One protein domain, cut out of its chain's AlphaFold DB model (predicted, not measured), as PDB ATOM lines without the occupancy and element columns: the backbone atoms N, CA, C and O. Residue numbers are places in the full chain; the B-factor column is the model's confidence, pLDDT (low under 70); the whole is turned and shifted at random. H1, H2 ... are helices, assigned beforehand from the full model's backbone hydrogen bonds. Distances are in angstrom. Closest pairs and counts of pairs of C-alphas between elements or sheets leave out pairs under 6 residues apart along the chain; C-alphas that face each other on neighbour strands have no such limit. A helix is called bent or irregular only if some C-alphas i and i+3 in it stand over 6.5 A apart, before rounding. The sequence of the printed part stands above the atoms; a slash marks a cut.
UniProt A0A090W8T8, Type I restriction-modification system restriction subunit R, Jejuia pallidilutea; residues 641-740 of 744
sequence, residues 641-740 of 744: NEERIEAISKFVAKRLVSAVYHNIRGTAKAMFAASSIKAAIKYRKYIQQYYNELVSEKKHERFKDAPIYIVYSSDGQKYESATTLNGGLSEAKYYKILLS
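What this domain is: This is residues 641 to 740 of the 744 residues of the protein "Type I restriction-modification system restriction subunit R" of Jejuia pallidilutea (UniProt A0A090W8T8). Two long helices, H1 and H2, cross as an X, packed on each other near their middles, and two short helices, H3 and H4, lie off to one side of this pair. H1 is kinked; a long link, residues 665 to 676, leads from its end back to H2, and after H2 a longer one, residues 696 to 721, folds back toward H3. The printed part has 100 residues, with four named helices in the order H1, H2, H3, H4 and no named strand, and its class is all helix, with 55 residues in the helices. The whole is compact, with a radius of gyration of the C-alphas of 14.0 A, and spans 42 by 35 by 20 A.

How they stand to each other: H1, residues 642 to 664, is the longest helix and touches H2, residues 677 to 695, with 26 pairs of C-alphas within 8 A. Their closest C-alphas are those of Ser 649 and Ile 687, 4.8 A apart. Their lines stand at a steep tilt of 55 degrees, and they run the same way. H3, residues 722 to 725, is near H2, with 5 pairs of C-alphas within 10 A. H4, residues 731 to 739, is close to H3 but not clearly touching it; the closest C-alphas, those of Thr 723 and Glu 731, are 6.7 A apart. H4 is apart from H1 and from H2, and H3 is apart from H1. In H2 and H4 every O i to N i+4 pair is within hydrogen-bond range; in H1 16 of 19 are, and H3 is too short for such a pair.

Where its parts are: H1 begins with C-alpha 642 at (273.280, 173.234, 143.752) and measures 29.4 A from first to last C-alpha. It has a kink of 48 degrees near residue 656 and is irregular, with C-alphas 658 and 661 7.2 A apart. H2 begins with C-alpha 677 at (260.516, 170.077, 147.697) and measures 26.5 A. H3 has four residues, Ala 722 to Leu 725. H4 measures 12.2 A and ends with C-alpha 739 at (251.699, 149.610, 143.511).

The domain as a whole: The two C-alphas farthest apart, those of Lys 698 and Gly 716, are 42.4 A from each other, and the C-alphas of Asn 641 and Ser 740, the first and last printed, are 34.6 A apart. The printed part has no cut. The links from H1 to H2, 12 residues, and from H2 to H3, 26 residues, are long; that from H3 to H4, 5 residues, is tight. The mean pLDDT of the printed part is 85.2, and the model's confidence is under 70 at residues 714 to 717 and 731 to 740; the mean over H4 is 66.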
ATOM      1  N   ASN A 641     272.318 173.134 148.371       86.88
ATOM      2  CA  ASN A 641     273.450 173.556 147.551       86.88
ATOM      3  C   ASN A 641     273.417 172.867 146.178       86.88
ATOM      4  O   ASN A 641     273.311 171.643 146.070       86.88
ATOM      5  N   GLU A 642     273.507 173.674 145.126       89.00
ATOM      6  CA  GLU A 642     273.280 173.234 143.752       89.00
ATOM      7  C   GLU A 642     274.399 172.339 143.221       89.00
ATOM      8  O   GLU A 642     274.099 171.276 142.685       89.00
ATOM      9  N   GLU A 643     275.664 172.687 143.469       88.00
ATOM     10  CA  GLU A 643     276.822 171.877 143.066       88.00
ATOM     11  C   GLU A 643     276.771 170.479 143.694       88.00
ATOM     12  O   GLU A 643     276.987 169.463 143.028       88.00
ATOM     13  N   ARG A 644     276.407 170.401 144.982       88.31
ATOM     14  CA  ARG A 644     276.209 169.128 145.681       88.31
ATOM     15  C   ARG A 644     275.066 168.326 145.065       88.31
ATOM     16  O   ARG A 644     275.206 167.117 144.866       88.31
ATOM     17  N   ILE A 645     273.922 168.968 144.818       92.31
ATOM     18  CA  ILE A 645     272.761 168.321 144.195       92.31
ATOM     19  C   ILE A 645     273.153 167.764 142.827       92.31
ATOM     20  O   ILE A 645     272.854 166.604 142.541       92.31
ATOM     21  N   GLU A 646     273.848 168.544 142.006       92.94
ATOM     22  CA  GLU A 646     274.285 168.152 140.672       92.94
ATOM     23  C   GLU A 646     275.277 166.980 140.717       92.94
ATOM     24  O   GLU A 646     275.067 165.967 140.042       92.94
ATOM     25  N   ALA A 647     276.300 167.052 141.575       90.88
ATOM     26  CA  ALA A 647     277.291 165.989 141.742       90.88
ATOM     27  C   ALA A 647     276.643 164.657 142.159       90.88
ATOM     28  O   ALA A 647     276.925 163.602 141.579       90.88
ATOM     29  N   ILE A 648     275.723 164.702 143.130       92.38
ATOM     30  CA  ILE A 648     274.960 163.526 143.564       92.38
ATOM     31  C   ILE A 648     274.040 163.039 142.436       92.38
ATOM     32  O   ILE A 648     273.956 161.835 142.204       92.38
ATOM     33  N   SER A 649     273.389 163.942 141.702       95.06
ATOM     34  CA  SER A 649     272.498 163.596 140.585       95.06
ATOM     35  C   SER A 649     273.236 162.851 139.476       95.06
ATOM     36  O   SER A 649     272.767 161.807 139.020       95.06
ATOM     37  N   LYS A 650     274.429 163.323 139.099       94.06
ATOM     38  CA  LYS A 650     275.301 162.669 138.115       94.06
ATOM     39  C   LYS A 650     275.712 161.269 138.566       94.06
ATOM     40  O   LYS A 650     275.653 160.313 137.789       94.06
ATOM     41  N   PHE A 651     276.090 161.126 139.838       93.56
ATOM     42  CA  PHE A 651     276.400 159.825 140.427       93.56
ATOM     43  C   PHE A 651     275.191 158.875 140.385       93.56
ATOM     44  O   PHE A 651     275.321 157.725 139.957       93.56
ATOM     45  N   VAL A 652     274.011 159.355 140.785       94.12
ATOM     46  CA  VAL A 652     272.765 158.577 140.804       94.12
ATOM     47  C   VAL A 652     272.380 158.127 139.397       94.12
ATOM     48  O   VAL A 652     272.170 156.931 139.199       94.12
ATOM     49  N   ALA A 653     272.364 159.029 138.411       94.88
ATOM     50  CA  ALA A 653     272.043 158.706 137.019       94.88
ATOM     51  C   ALA A 653     272.963 157.607 136.460       94.88
ATOM     52  O   ALA A 653     272.490 156.611 135.906       94.88
ATOM     53  N   LYS A 654     274.276 157.708 136.713       94.06
ATOM     54  CA  LYS A 654     275.248 156.669 136.341       94.06
ATOM     55  C   LYS A 654     274.956 155.332 137.024       94.06
ATOM     56  O   LYS A 654     275.049 154.278 136.389       94.06
ATOM     57  N   ARG A 655     274.609 155.329 138.315       92.38
ATOM     58  CA  ARG A 655     274.291 154.095 139.059       92.38
ATOM     59  C   ARG A 655     272.985 153.447 138.613       92.38
ATOM     60  O   ARG A 655     272.921 152.214 138.626       92.38
ATOM     61  N   LEU A 656     271.995 154.232 138.181       92.50
ATOM     62  CA  LEU A 656     270.736 153.708 137.646       92.50
ATOM     63  C   LEU A 656     270.995 152.740 136.486       92.50
ATOM     64  O   LEU A 656     270.613 151.571 136.569       92.50
ATOM     65  N   VAL A 657     271.731 153.192 135.469       92.12
ATOM     66  CA  VAL A 657     272.003 152.405 134.254       92.12
ATOM     67  C   VAL A 657     273.090 151.346 134.426       92.12
ATOM     68  O   VAL A 657     273.044 150.327 133.749       92.12
ATOM     69  N   SER A 658     274.058 151.545 135.329       91.19
ATOM     70  CA  SER A 658     275.186 150.609 135.494       91.19
ATOM     71  C   SER A 658     274.939 149.481 136.496       91.19
ATOM     72  O   SER A 658     275.588 148.442 136.403       91.19
ATOM     73  N   ALA A 659     274.034 149.661 137.463       90.00
ATOM     74  CA  ALA A 659     273.831 148.687 138.536       90.00
ATOM     75  C   ALA A 659     272.358 148.495 138.910       90.00
ATOM     76  O   ALA A 659     271.877 147.363 138.936       90.00
ATOM     77  N   VAL A 660     271.626 149.576 139.200       89.62
ATOM     78  CA  VAL A 660     270.275 149.470 139.779       89.62
ATOM     79  C   VAL A 660     269.329 148.751 138.819       89.62
ATOM     80  O   VAL A 660     268.732 147.750 139.206       89.62
ATOM     81  N   TYR A 661     269.244 149.187 137.561       88.81
ATOM     82  CA  TYR A 661     268.338 148.591 136.575       88.81
ATOM     83  C   TYR A 661     268.681 147.136 136.229       88.81
ATOM     84  O   TYR A 661     267.786 146.308 136.052       88.81
ATOM     85  N   HIS A 662     269.968 146.787 136.245       87.62
ATOM     86  CA  HIS A 662     270.426 145.405 136.088       87.62
ATOM     87  C   HIS A 662     270.010 144.509 137.263       87.62
ATOM     88  O   HIS A 662     269.665 143.346 137.058       87.62
ATOM     89  N   ASN A 663     270.034 145.045 138.485       86.44
ATOM     90  CA  ASN A 663     269.697 144.298 139.693       86.44
ATOM     91  C   ASN A 663     268.182 144.139 139.878       86.44
ATOM     92  O   ASN A 663     267.734 143.063 140.262       86.44
ATOM     93  N   ILE A 664     267.383 145.169 139.571       85.62
ATOM     94  CA  ILE A 664     265.916 145.092 139.700       85.62
ATOM     95  C   ILE A 664     265.263 144.257 138.590       85.62
ATOM     96  O   ILE A 664     264.176 143.721 138.806       85.62
ATOM     97  N   ARG A 665     265.882 144.156 137.401       82.00
ATOM     98  CA  ARG A 665     265.399 143.358 136.253       82.00
ATOM     99  C   ARG A 665     263.931 143.621 135.870       82.00
ATOM    100  O   ARG A 665     263.213 142.701 135.500       82.00
ATOM    101  N   GLY A 666     263.456 144.858 136.036       80.06
ATOM    102  CA  GLY A 666     262.055 145.241 135.789       80.06
ATOM    103  C   GLY A 666     261.033 144.703 136.804       80.06
ATOM    104  O   GLY A 666     259.830 144.877 136.616       80.06
ATOM    105  N   THR A 667     261.491 144.063 137.886       77.94
ATOM    106  CA  THR A 667     260.641 143.449 138.926       77.94
ATOM    107  C   THR A 667     260.566 144.262 140.222       77.94
ATOM    108  O   THR A 667     259.816 143.911 141.132       77.94
ATOM    109  N   ALA A 668     261.320 145.359 140.315       82.94
ATOM    110  CA  ALA A 668     261.327 146.263 141.461       82.94
ATOM    111  C   ALA A 668     261.460 147.726 141.011       82.94
ATOM    112  O   ALA A 668     261.639 148.007 139.829       82.94
ATOM    113  N   LYS A 669     261.354 148.656 141.965       83.75
ATOM    114  CA  LYS A 669     261.453 150.109 141.761       83.75
ATOM    115  C   LYS A 669     262.504 150.692 142.711       83.75
ATOM    116  O   LYS A 669     262.777 150.100 143.754       83.75
ATOM    117  N   ALA A 670     263.068 151.848 142.368       87.00
ATOM    118  CA  ALA A 670     263.971 152.608 143.234       87.00
ATOM    119  C   ALA A 670     263.298 153.908 143.695       87.00
ATOM    120  O   ALA A 670     262.481 154.474 142.971       87.00
ATOM    121  N   MET A 671     263.641 154.375 144.895       89.62
ATOM    122  CA  MET A 671     263.141 155.628 145.458       89.62
ATOM    123  C   MET A 671     264.317 156.546 145.779       89.62
ATOM    124  O   MET A 671     265.331 156.092 146.310       89.62
ATOM    125  N   PHE A 672     264.160 157.830 145.470       90.56
ATOM    126  CA  PHE A 672     265.096 158.881 145.845       90.56
ATOM    127  C   PHE A 672     264.377 159.851 146.787       90.56
ATOM    128  O   PHE A 672     263.416 160.501 146.382       90.56
ATOM    129  N   ALA A 673     264.814 159.917 148.045       91.19
ATOM    130  CA  ALA A 673     264.259 160.828 149.041       91.19
ATOM    131  C   ALA A 673     265.142 162.078 149.149       91.19
ATOM    132  O   ALA A 673     266.353 161.967 149.337       91.19
ATOM    133  N   ALA A 674     264.532 163.256 149.031       89.81
ATOM    134  CA  ALA A 674     265.202 164.546 149.174       89.81
ATOM    135  C   ALA A 674     264.749 165.250 150.461       89.81
ATOM    136  O   ALA A 674     263.680 164.962 150.991       89.81
ATOM    137  N   SER A 675     265.562 166.184 150.953       87.06
ATOM    138  CA  SER A 675     265.313 166.922 152.199       87.06
ATOM    139  C   SER A 675     264.237 168.007 152.086       87.06
ATOM    140  O   SER A 675     263.662 168.390 153.100       87.06
ATOM    141  N   SER A 676     263.974 168.531 150.884       87.44
ATOM    142  CA  SER A 676     262.960 169.562 150.635       87.44
ATOM    143  C   SER A 676     262.360 169.437 149.232       87.44
ATOM    144  O   SER A 676     262.975 168.848 148.339       87.44
ATOM    145  N   ILE A 677     261.177 170.028 149.017       88.31
ATOM    146  CA  ILE A 677     260.516 170.077 147.697       88.31
ATOM    147  C   ILE A 677     261.436 170.742 146.665       88.31
ATOM    148  O   ILE A 677     261.650 170.209 145.577       88.31
ATOM    149  N   LYS A 678     262.069 171.863 147.035       88.50
ATOM    150  CA  LYS A 678     263.027 172.580 146.179       88.50
ATOM    151  C   LYS A 678     264.204 171.689 145.768       88.50
ATOM    152  O   LYS A 678     264.550 171.649 144.587       88.50
ATOM    153  N   ALA A 679     264.796 170.958 146.714       90.56
ATOM    154  CA  ALA A 679     265.868 170.014 146.409       90.56
ATOM    155  C   ALA A 679     265.368 168.870 145.511       90.56
ATOM    156  O   ALA A 679     266.036 168.536 144.537       90.56
ATOM    157  N   ALA A 680     264.185 168.307 145.781       92.19
ATOM    158  CA  ALA A 680     263.599 167.219 144.994       92.19
ATOM    159  C   ALA A 680     263.409 167.598 143.515       92.19
ATOM    160  O   ALA A 680     263.767 166.821 142.629       92.19
ATOM    161  N   ILE A 681     262.900 168.806 143.248       91.81
ATOM    162  CA  ILE A 681     262.715 169.329 141.887       91.81
ATOM    163  C   ILE A 681     264.068 169.453 141.170       91.81
ATOM    164  O   ILE A 681     264.205 168.988 140.036       91.81
ATOM    165  N   LYS A 682     265.090 170.012 141.838       93.31
ATOM    166  CA  LYS A 682     266.446 170.119 141.270       93.31
ATOM    167  C   LYS A 682     267.077 168.748 141.014       93.31
ATOM    168  O   LYS A 682     267.575 168.513 139.916       93.31
ATOM    169  N   TYR A 683     267.003 167.828 141.981       95.31
ATOM    170  CA  TYR A 683     267.475 166.449 141.822       95.31
ATOM    171  C   TYR A 683     266.834 165.785 140.608       95.31
ATOM    172  O   TYR A 683     267.540 165.233 139.772       95.31
ATOM    173  N   ARG A 684     265.508 165.882 140.460       93.50
ATOM    174  CA  ARG A 684     264.812 165.320 139.301       93.50
ATOM    175  C   ARG A 684     265.339 165.900 137.989       93.50
ATOM    176  O   ARG A 684     265.626 165.131 137.077       93.50
ATOM    177  N   LYS A 685     265.469 167.228 137.898       93.94
ATOM    178  CA  LYS A 685     265.957 167.914 136.694       93.94
ATOM    179  C   LYS A 685     267.339 167.396 136.283       93.94
ATOM    180  O   LYS A 685     267.497 166.931 135.158       93.94
ATOM    181  N   TYR A 686     268.309 167.423 137.197       96.38
ATOM    182  CA  TYR A 686     269.677 166.986 136.904       96.38
ATOM    183  C   TYR A 686     269.779 165.479 136.660       96.38
ATOM    184  O   TYR A 686     270.470 165.060 135.735       96.38
ATOM    185  N   ILE A 687     269.076 164.650 137.443       95.81
ATOM    186  CA  ILE A 687     269.047 163.199 137.214       95.81
ATOM    187  C   ILE A 687     268.498 162.912 135.817       95.81
ATOM    188  O   ILE A 687     269.114 162.132 135.101       95.81
ATOM    189  N   GLN A 688     267.397 163.550 135.403       94.06
ATOM    190  CA  GLN A 688     266.810 163.343 134.077       94.06
ATOM    191  C   GLN A 688     267.758 163.776 132.954       94.06
ATOM    192  O   GLN A 688     267.891 163.055 131.968       94.06
ATOM    193  N   GLN A 689     268.430 164.920 133.110       95.25
ATOM    194  CA  GLN A 689     269.416 165.410 132.146       95.25
ATOM    195  C   GLN A 689     270.543 164.388 131.938       95.25
ATOM    196  O   GLN A 689     270.710 163.870 130.835       95.25
ATOM    197  N   TYR A 690     271.257 164.027 133.009       96.56
ATOM    198  CA  TYR A 690     272.373 163.080 132.933       96.56
ATOM    199  C   TYR A 690     271.931 161.674 132.525       96.56
ATOM    200  O   TYR A 690     272.667 160.940 131.870       96.56
ATOM    201  N   TYR A 691     270.721 161.276 132.909       95.19
ATOM    202  CA  TYR A 691     270.147 160.003 132.506       95.19
ATOM    203  C   TYR A 691     269.890 159.945 130.995       95.19
ATOM    204  O   TYR A 691     270.280 158.963 130.365       95.19
ATOM    205  N   ASN A 692     269.309 160.999 130.410       94.38
ATOM    206  CA  ASN A 692     269.057 161.099 128.971       94.38
ATOM    207  C   ASN A 692     270.359 161.055 128.155       94.38
ATOM    208  O   ASN A 692     270.410 160.392 127.119       94.38
ATOM    209  N   GLU A 693     271.418 161.706 128.643       94.62
ATOM    210  CA  GLU A 693     272.757 161.624 128.049       94.62
ATOM    211  C   GLU A 693     273.277 160.178 128.064       94.62
ATOM    212  O   GLU A 693     273.677 159.648 127.029       94.62
ATOM    213  N   LEU A 694     273.197 159.489 129.207       94.31
ATOM    214  CA  LEU A 694     273.712 158.124 129.358       94.31
ATOM    215  C   LEU A 694     272.964 157.085 128.515       94.31
ATOM    216  O   LEU A 694     273.595 156.171 127.988       94.31
ATOM    217  N   VAL A 695     271.636 157.182 128.389       92.94
ATOM    218  CA  VAL A 695     270.842 156.225 127.590       92.94
ATOM    219  C   VAL A 695     270.973 156.440 126.083       92.94
ATOM    220  O   VAL A 695     270.562 155.570 125.320       92.94
ATOM    221  N   SER A 696     271.568 157.554 125.642       92.88
ATOM    222  CA  SER A 696     271.933 157.748 124.233       92.88
ATOM    223  C   SER A 696     273.106 156.852 123.802       92.88
ATOM    224  O   SER A 696     273.264 156.551 122.620       92.88
ATOM    225  N   GLU A 697     273.903 156.358 124.758       92.00
ATOM    226  CA  GLU A 697     274.963 155.392 124.491       92.00
ATOM    227  C   GLU A 697     274.371 153.995 124.220       92.00
ATOM    228  O   GLU A 697     273.605 153.459 125.024       92.00
ATOM    229  N   LYS A 698     274.812 153.331 123.141       88.62
ATOM    230  CA  LYS A 698     274.305 152.012 122.696       88.62
ATOM    231  C   LYS A 698     274.259 150.935 123.796       88.62
ATOM    232  O   LYS A 698     273.378 150.084 123.809       88.62
ATOM    233  N   LYS A 699     275.186 150.968 124.761       91.12
ATOM    234  CA  LYS A 699     275.226 150.021 125.898       91.12
ATOM    235  C   LYS A 699     274.096 150.220 126.927       91.12
ATOM    236  O   LYS A 699     273.848 149.323 127.732       91.12
ATOM    237  N   HIS A 700     273.442 151.382 126.942       89.94
ATOM    238  CA  HIS A 700     272.397 151.756 127.904       89.94
ATOM    239  C   HIS A 700     271.036 152.036 127.253       89.94
ATOM    240  O   HIS A 700     270.052 152.179 127.977       89.94
ATOM    241  N   GLU A 701     270.960 152.028 125.921       89.75
ATOM    242  CA  GLU A 701     269.754 152.285 125.119       89.75
ATOM    243  C   GLU A 701     268.521 151.502 125.589       89.75
ATOM    244  O   GLU A 701     267.432 152.057 125.699       89.75
ATOM    245  N   ARG A 702     268.698 150.236 125.982       88.12
ATOM    246  CA  ARG A 702     267.614 149.378 126.495       88.12
ATOM    247  C   ARG A 702     266.877 149.926 127.724       88.12
ATOM    248  O   ARG A 702     265.857 149.369 128.113       88.12
ATOM    249  N   PHE A 703     267.435 150.930 128.397       89.38
ATOM    250  CA  PHE A 703     266.816 151.560 129.555       89.38
ATOM    251  C   PHE A 703     266.059 152.834 129.210       89.38
ATOM    252  O   PHE A 703     265.366 153.307 130.092       89.38
ATOM    253  N   LYS A 704     266.155 153.373 127.988       88.94
ATOM    254  CA  LYS A 704     265.646 154.698 127.587       88.94
ATOM    255  C   LYS A 704     264.215 155.007 128.042       88.94
ATOM    256  O   LYS A 704     263.934 156.140 128.417       88.94
ATOM    257  N   ASP A 705     263.348 153.999 128.061       86.06
ATOM    258  CA  ASP A 705     261.933 154.154 128.408       86.06
ATOM    259  C   ASP A 705     261.635 153.983 129.911       86.06
ATOM    260  O   ASP A 705     260.471 153.953 130.313       86.06
ATOM    261  N   ALA A 706     262.653 153.848 130.772       85.56
ATOM    262  CA  ALA A 706     262.435 153.713 132.209       85.56
ATOM    263  C   ALA A 706     261.988 155.062 132.813       85.56
ATOM    264  O   ALA A 706     262.738 156.041 132.775       85.56
ATOM    265  N   PRO A 707     260.784 155.137 133.409       85.06
ATOM    266  CA  PRO A 707     260.221 156.409 133.828       85.06
ATOM    267  C   PRO A 707     260.816 156.923 135.148       85.06
ATOM    268  O   PRO A 707     261.025 156.158 136.093       85.06
ATOM    269  N   ILE A 708     260.998 158.245 135.240       88.25
ATOM    270  CA  ILE A 708     261.425 158.961 136.452       88.25
ATOM    271  C   ILE A 708     260.330 159.956 136.859       88.25
ATOM    272  O   ILE A 708     260.067 160.955 136.184       88.25
ATOM    273  N   TYR A 709     259.702 159.685 137.998       88.38
ATOM    274  CA  TYR A 709     258.588 160.470 138.532       88.38
ATOM    275  C   TYR A 709     258.965 161.162 139.846       88.38
ATOM    276  O   TYR A 709     259.857 160.705 140.560       88.38
ATOM    277  N   ILE A 710     258.245 162.231 140.186       88.56
ATOM    278  CA  ILE A 710     258.370 162.964 141.454       88.56
ATOM    279  C   ILE A 710     257.018 163.074 142.156       88.56
ATOM    280  O   ILE A 710     255.993 163.232 141.499       88.56
ATOM    281  N   VAL A 711     257.004 162.996 143.487       86.12
ATOM    282  CA  VAL A 711     255.795 163.181 144.299       86.12
ATOM    283  C   VAL A 711     256.113 164.043 145.510       86.12
ATOM    284  O   VAL A 711     257.107 163.810 146.194       86.12
ATOM    285  N   TYR A 712     255.251 165.021 145.759       84.56
ATOM    286  CA  TYR A 712     255.160 165.806 146.984       84.56
ATOM    287  C   TYR A 712     253.767 166.437 147.046       84.56
ATOM    288  O   TYR A 712     253.151 166.693 146.008       84.56
ATOM    289  N   SER A 713     253.278 166.697 148.255       75.56
ATOM    290  CA  SER A 713     252.055 167.469 148.468       75.56
ATOM    291  C   SER A 713     252.387 168.953 148.334       75.56
ATOM    292  O   SER A 713     253.311 169.428 148.986       75.56
ATOM    293  N   SER A 714     251.682 169.674 147.460       62.62
ATOM    294  CA  SER A 714     251.886 171.114 147.291       62.62
ATOM    295  C   SER A 714     251.165 171.889 148.391       62.62
ATOM    296  O   SER A 714     249.943 171.832 148.503       62.62
ATOM    297  N   ASP A 715     251.921 172.668 149.140       55.41
ATOM    298  CA  ASP A 715     251.519 173.569 150.220       55.41
ATOM    299  C   ASP A 715     251.089 174.968 149.704       55.41
ATOM    300  O   ASP A 715     251.136 175.964 150.420       55.41
ATOM    301  N   GLY A 716     250.650 175.057 148.439       57.69
ATOM    302  CA  GLY A 716     250.198 176.287 147.769       57.69
ATOM    303  C   GLY A 716     250.805 176.477 146.370       57.69
ATOM    304  O   GLY A 716     251.344 175.539 145.788       57.69
ATOM    305  N   GLN A 717     250.756 177.704 145.829       61.59
ATOM    306  CA  GLN A 717     251.318 178.078 144.509       61.59
ATOM    307  C   GLN A 717     252.857 178.223 144.487       61.59
ATOM    308  O   GLN A 717     253.433 178.603 143.471       61.59
ATOM    309  N   LYS A 718     253.546 177.956 145.605       77.38
ATOM    310  CA  LYS A 718     254.981 178.251 145.776       77.38
ATOM    311  C   LYS A 718     255.900 177.403 144.892       77.38
ATOM    312  O   LYS A 718     256.983 177.853 144.524       77.38
ATOM    313  N   TYR A 719     255.489 176.180 144.577       79.75
ATOM    314  CA  TYR A 719     256.231 175.261 143.723       79.75
ATOM    315  C   TYR A 719     255.307 174.735 142.629       79.75
ATOM    316  O   TYR A 719     254.104 174.583 142.843       79.75
ATOM    317  N   GLU A 720     255.876 174.439 141.459       80.88
ATOM    318  CA  GLU A 720     255.154 173.765 140.380       80.88
ATOM    319  C   GLU A 720     254.506 172.474 140.902       80.88
ATOM    320  O   GLU A 720     255.029 171.844 141.819       80.88
ATOM    321  N   SER A 721     253.356 172.063 140.368       83.06
ATOM    322  CA  SER A 721     252.710 170.841 140.853       83.06
ATOM    323  C   SER A 721     253.480 169.589 140.409       83.06
ATOM    324  O   SER A 721     253.978 169.516 139.281       83.06
ATOM    325  N   ALA A 722     253.521 168.556 141.258       84.06
ATOM    326  CA  ALA A 722     254.111 167.265 140.894       84.06
ATOM    327  C   ALA A 722     253.437 166.648 139.649       84.06
ATOM    328  O   ALA A 722     254.099 166.006 138.834       84.06
ATOM    329  N   THR A 723     252.134 166.892 139.462       84.31
ATOM    330  CA  THR A 723     251.371 166.474 138.274       84.31
ATOM    331  C   THR A 723     251.929 167.098 136.998       84.31
ATOM    332  O   THR A 723     252.122 166.390 136.009       84.31
ATOM    333  N   THR A 724     252.221 168.401 137.020       85.06
ATOM    334  CA  THR A 724     252.800 169.115 135.871       85.06
ATOM    335  C   THR A 724     254.181 168.561 135.549       85.06
ATOM    336  O   THR A 724     254.435 168.154 134.416       85.06
ATOM    337  N   LEU A 725     255.031 168.412 136.571       84.75
ATOM    338  CA  LEU A 725     256.362 167.834 136.416       84.75
ATOM    339  C   LEU A 725     256.305 166.417 135.824       84.75
ATOM    340  O   LEU A 725     257.134 166.077 134.981       84.75
ATOM    341  N   ASN A 726     255.314 165.607 136.196       86.44
ATOM    342  CA  ASN A 726     255.116 164.251 135.680       86.44
ATOM    343  C   ASN A 726     254.361 164.177 134.336       86.44
ATOM    344  O   ASN A 726     253.929 163.089 133.956       86.44
ATOM    345  N   GLY A 727     254.168 165.286 133.616       82.44
ATOM    346  CA  GLY A 727     253.502 165.281 132.307       82.44
ATOM    347  C   GLY A 727     251.992 165.019 132.376       82.44
ATOM    348  O   GLY A 727     251.447 164.306 131.539       82.44
ATOM    349  N   GLY A 728     251.311 165.544 133.400       79.88
ATOM    350  CA  GLY A 728     249.854 165.420 133.575       79.88
ATOM    351  C   GLY A 728     249.400 164.163 134.328       79.88
ATOM    352  O   GLY A 728     248.203 163.916 134.477       79.88
ATOM    353  N   LEU A 729     250.337 163.352 134.825       79.69
ATOM    354  CA  LEU A 729     250.045 162.172 135.643       79.69
ATOM    355  C   LEU A 729     249.655 162.580 137.068       79.69
ATOM    356  O   LEU A 729     250.490 163.054 137.836       79.69
ATOM    357  N   SER A 730     248.388 162.360 137.427       74.94
ATOM    358  CA  SER A 730     247.893 162.641 138.776       74.94
ATOM    359  C   SER A 730     248.539 161.743 139.831       74.94
ATOM    360  O   SER A 730     248.903 160.594 139.563       74.94
ATOM    361  N   GLU A 731     248.604 162.239 141.067       68.25
ATOM    362  CA  GLU A 731     249.184 161.521 142.207       68.25
ATOM    363  C   GLU A 731     248.525 160.143 142.427       68.25
ATOM    364  O   GLU A 731     249.205 159.130 142.581       68.25
ATOM    365  N   ALA A 732     247.194 160.063 142.326       67.00
ATOM    366  CA  ALA A 732     246.452 158.806 142.444       67.00
ATOM    367  C   ALA A 732     246.834 157.781 141.358       67.00
ATOM    368  O   ALA A 732     246.953 156.581 141.629       67.00
ATOM    369  N   LYS A 733     247.051 158.244 140.120       68.69
ATOM    370  CA  LYS A 733     247.466 157.388 139.002       68.69
ATOM    371  C   LYS A 733     248.927 156.955 139.160       68.69
ATOM    372  O   LYS A 733     249.234 155.792 138.904       68.69
ATOM    373  N   TYR A 734     249.789 157.832 139.676       67.56
ATOM    374  CA  TYR A 734     251.151 157.481 140.073       67.56
ATOM    375  C   TYR A 734     251.178 156.405 141.165       67.56
ATOM    376  O   TYR A 734     251.864 155.401 140.994       67.56
ATOM    377  N   TYR A 735     250.395 156.529 142.245       65.25
ATOM    378  CA  TYR A 735     250.342 155.491 143.285       65.25
ATOM    379  C   TYR A 735     249.890 154.140 142.729       65.25
ATOM    380  O   TYR A 735     250.410 153.102 143.135       65.25
ATOM    381  N   LYS A 736     248.976 154.127 141.752       64.81
ATOM    382  CA  LYS A 736     248.569 152.893 141.064       64.81
ATOM    383  C   LYS A 736     249.734 152.252 140.292       64.81
ATOM    384  O   LYS A 736     249.885 151.033 140.342       64.81
ATOM    385  N   ILE A 737     250.577 153.055 139.640       68.31
ATOM    386  CA  ILE A 737     251.813 152.599 138.975       68.31
ATOM    387  C   ILE A 737     252.848 152.137 140.012       68.31
ATOM    388  O   ILE A 737     253.471 151.091 139.847       68.31
ATOM    389  N   LEU A 738     253.016 152.861 141.121       64.38
ATOM    390  CA  LEU A 738     253.918 152.484 142.211       64.38
ATOM    391  C   LEU A 738     253.542 151.115 142.800       64.38
ATOM    392  O   LEU A 738     254.423 150.294 143.055       64.38
ATOM    393  N   LEU A 739     252.243 150.845 142.943       55.66
ATOM    394  CA  LEU A 739     251.699 149.610 143.511       55.66
ATOM    395  C   LEU A 739     251.598 148.444 142.507       55.66
ATOM    396  O   LEU A 739     251.358 147.311 142.927       55.66
ATOM    397  N   SER A 740     251.796 148.669 141.201       58.62
ATOM    398  CA  SER A 740     251.806 147.584 140.211       58.62
ATOM    399  C   SER A 740     253.047 146.688 140.368       58.62
ATOM    400  O   SER A 740     254.164 147.164 140.595       58.62
TER     401      SER A 740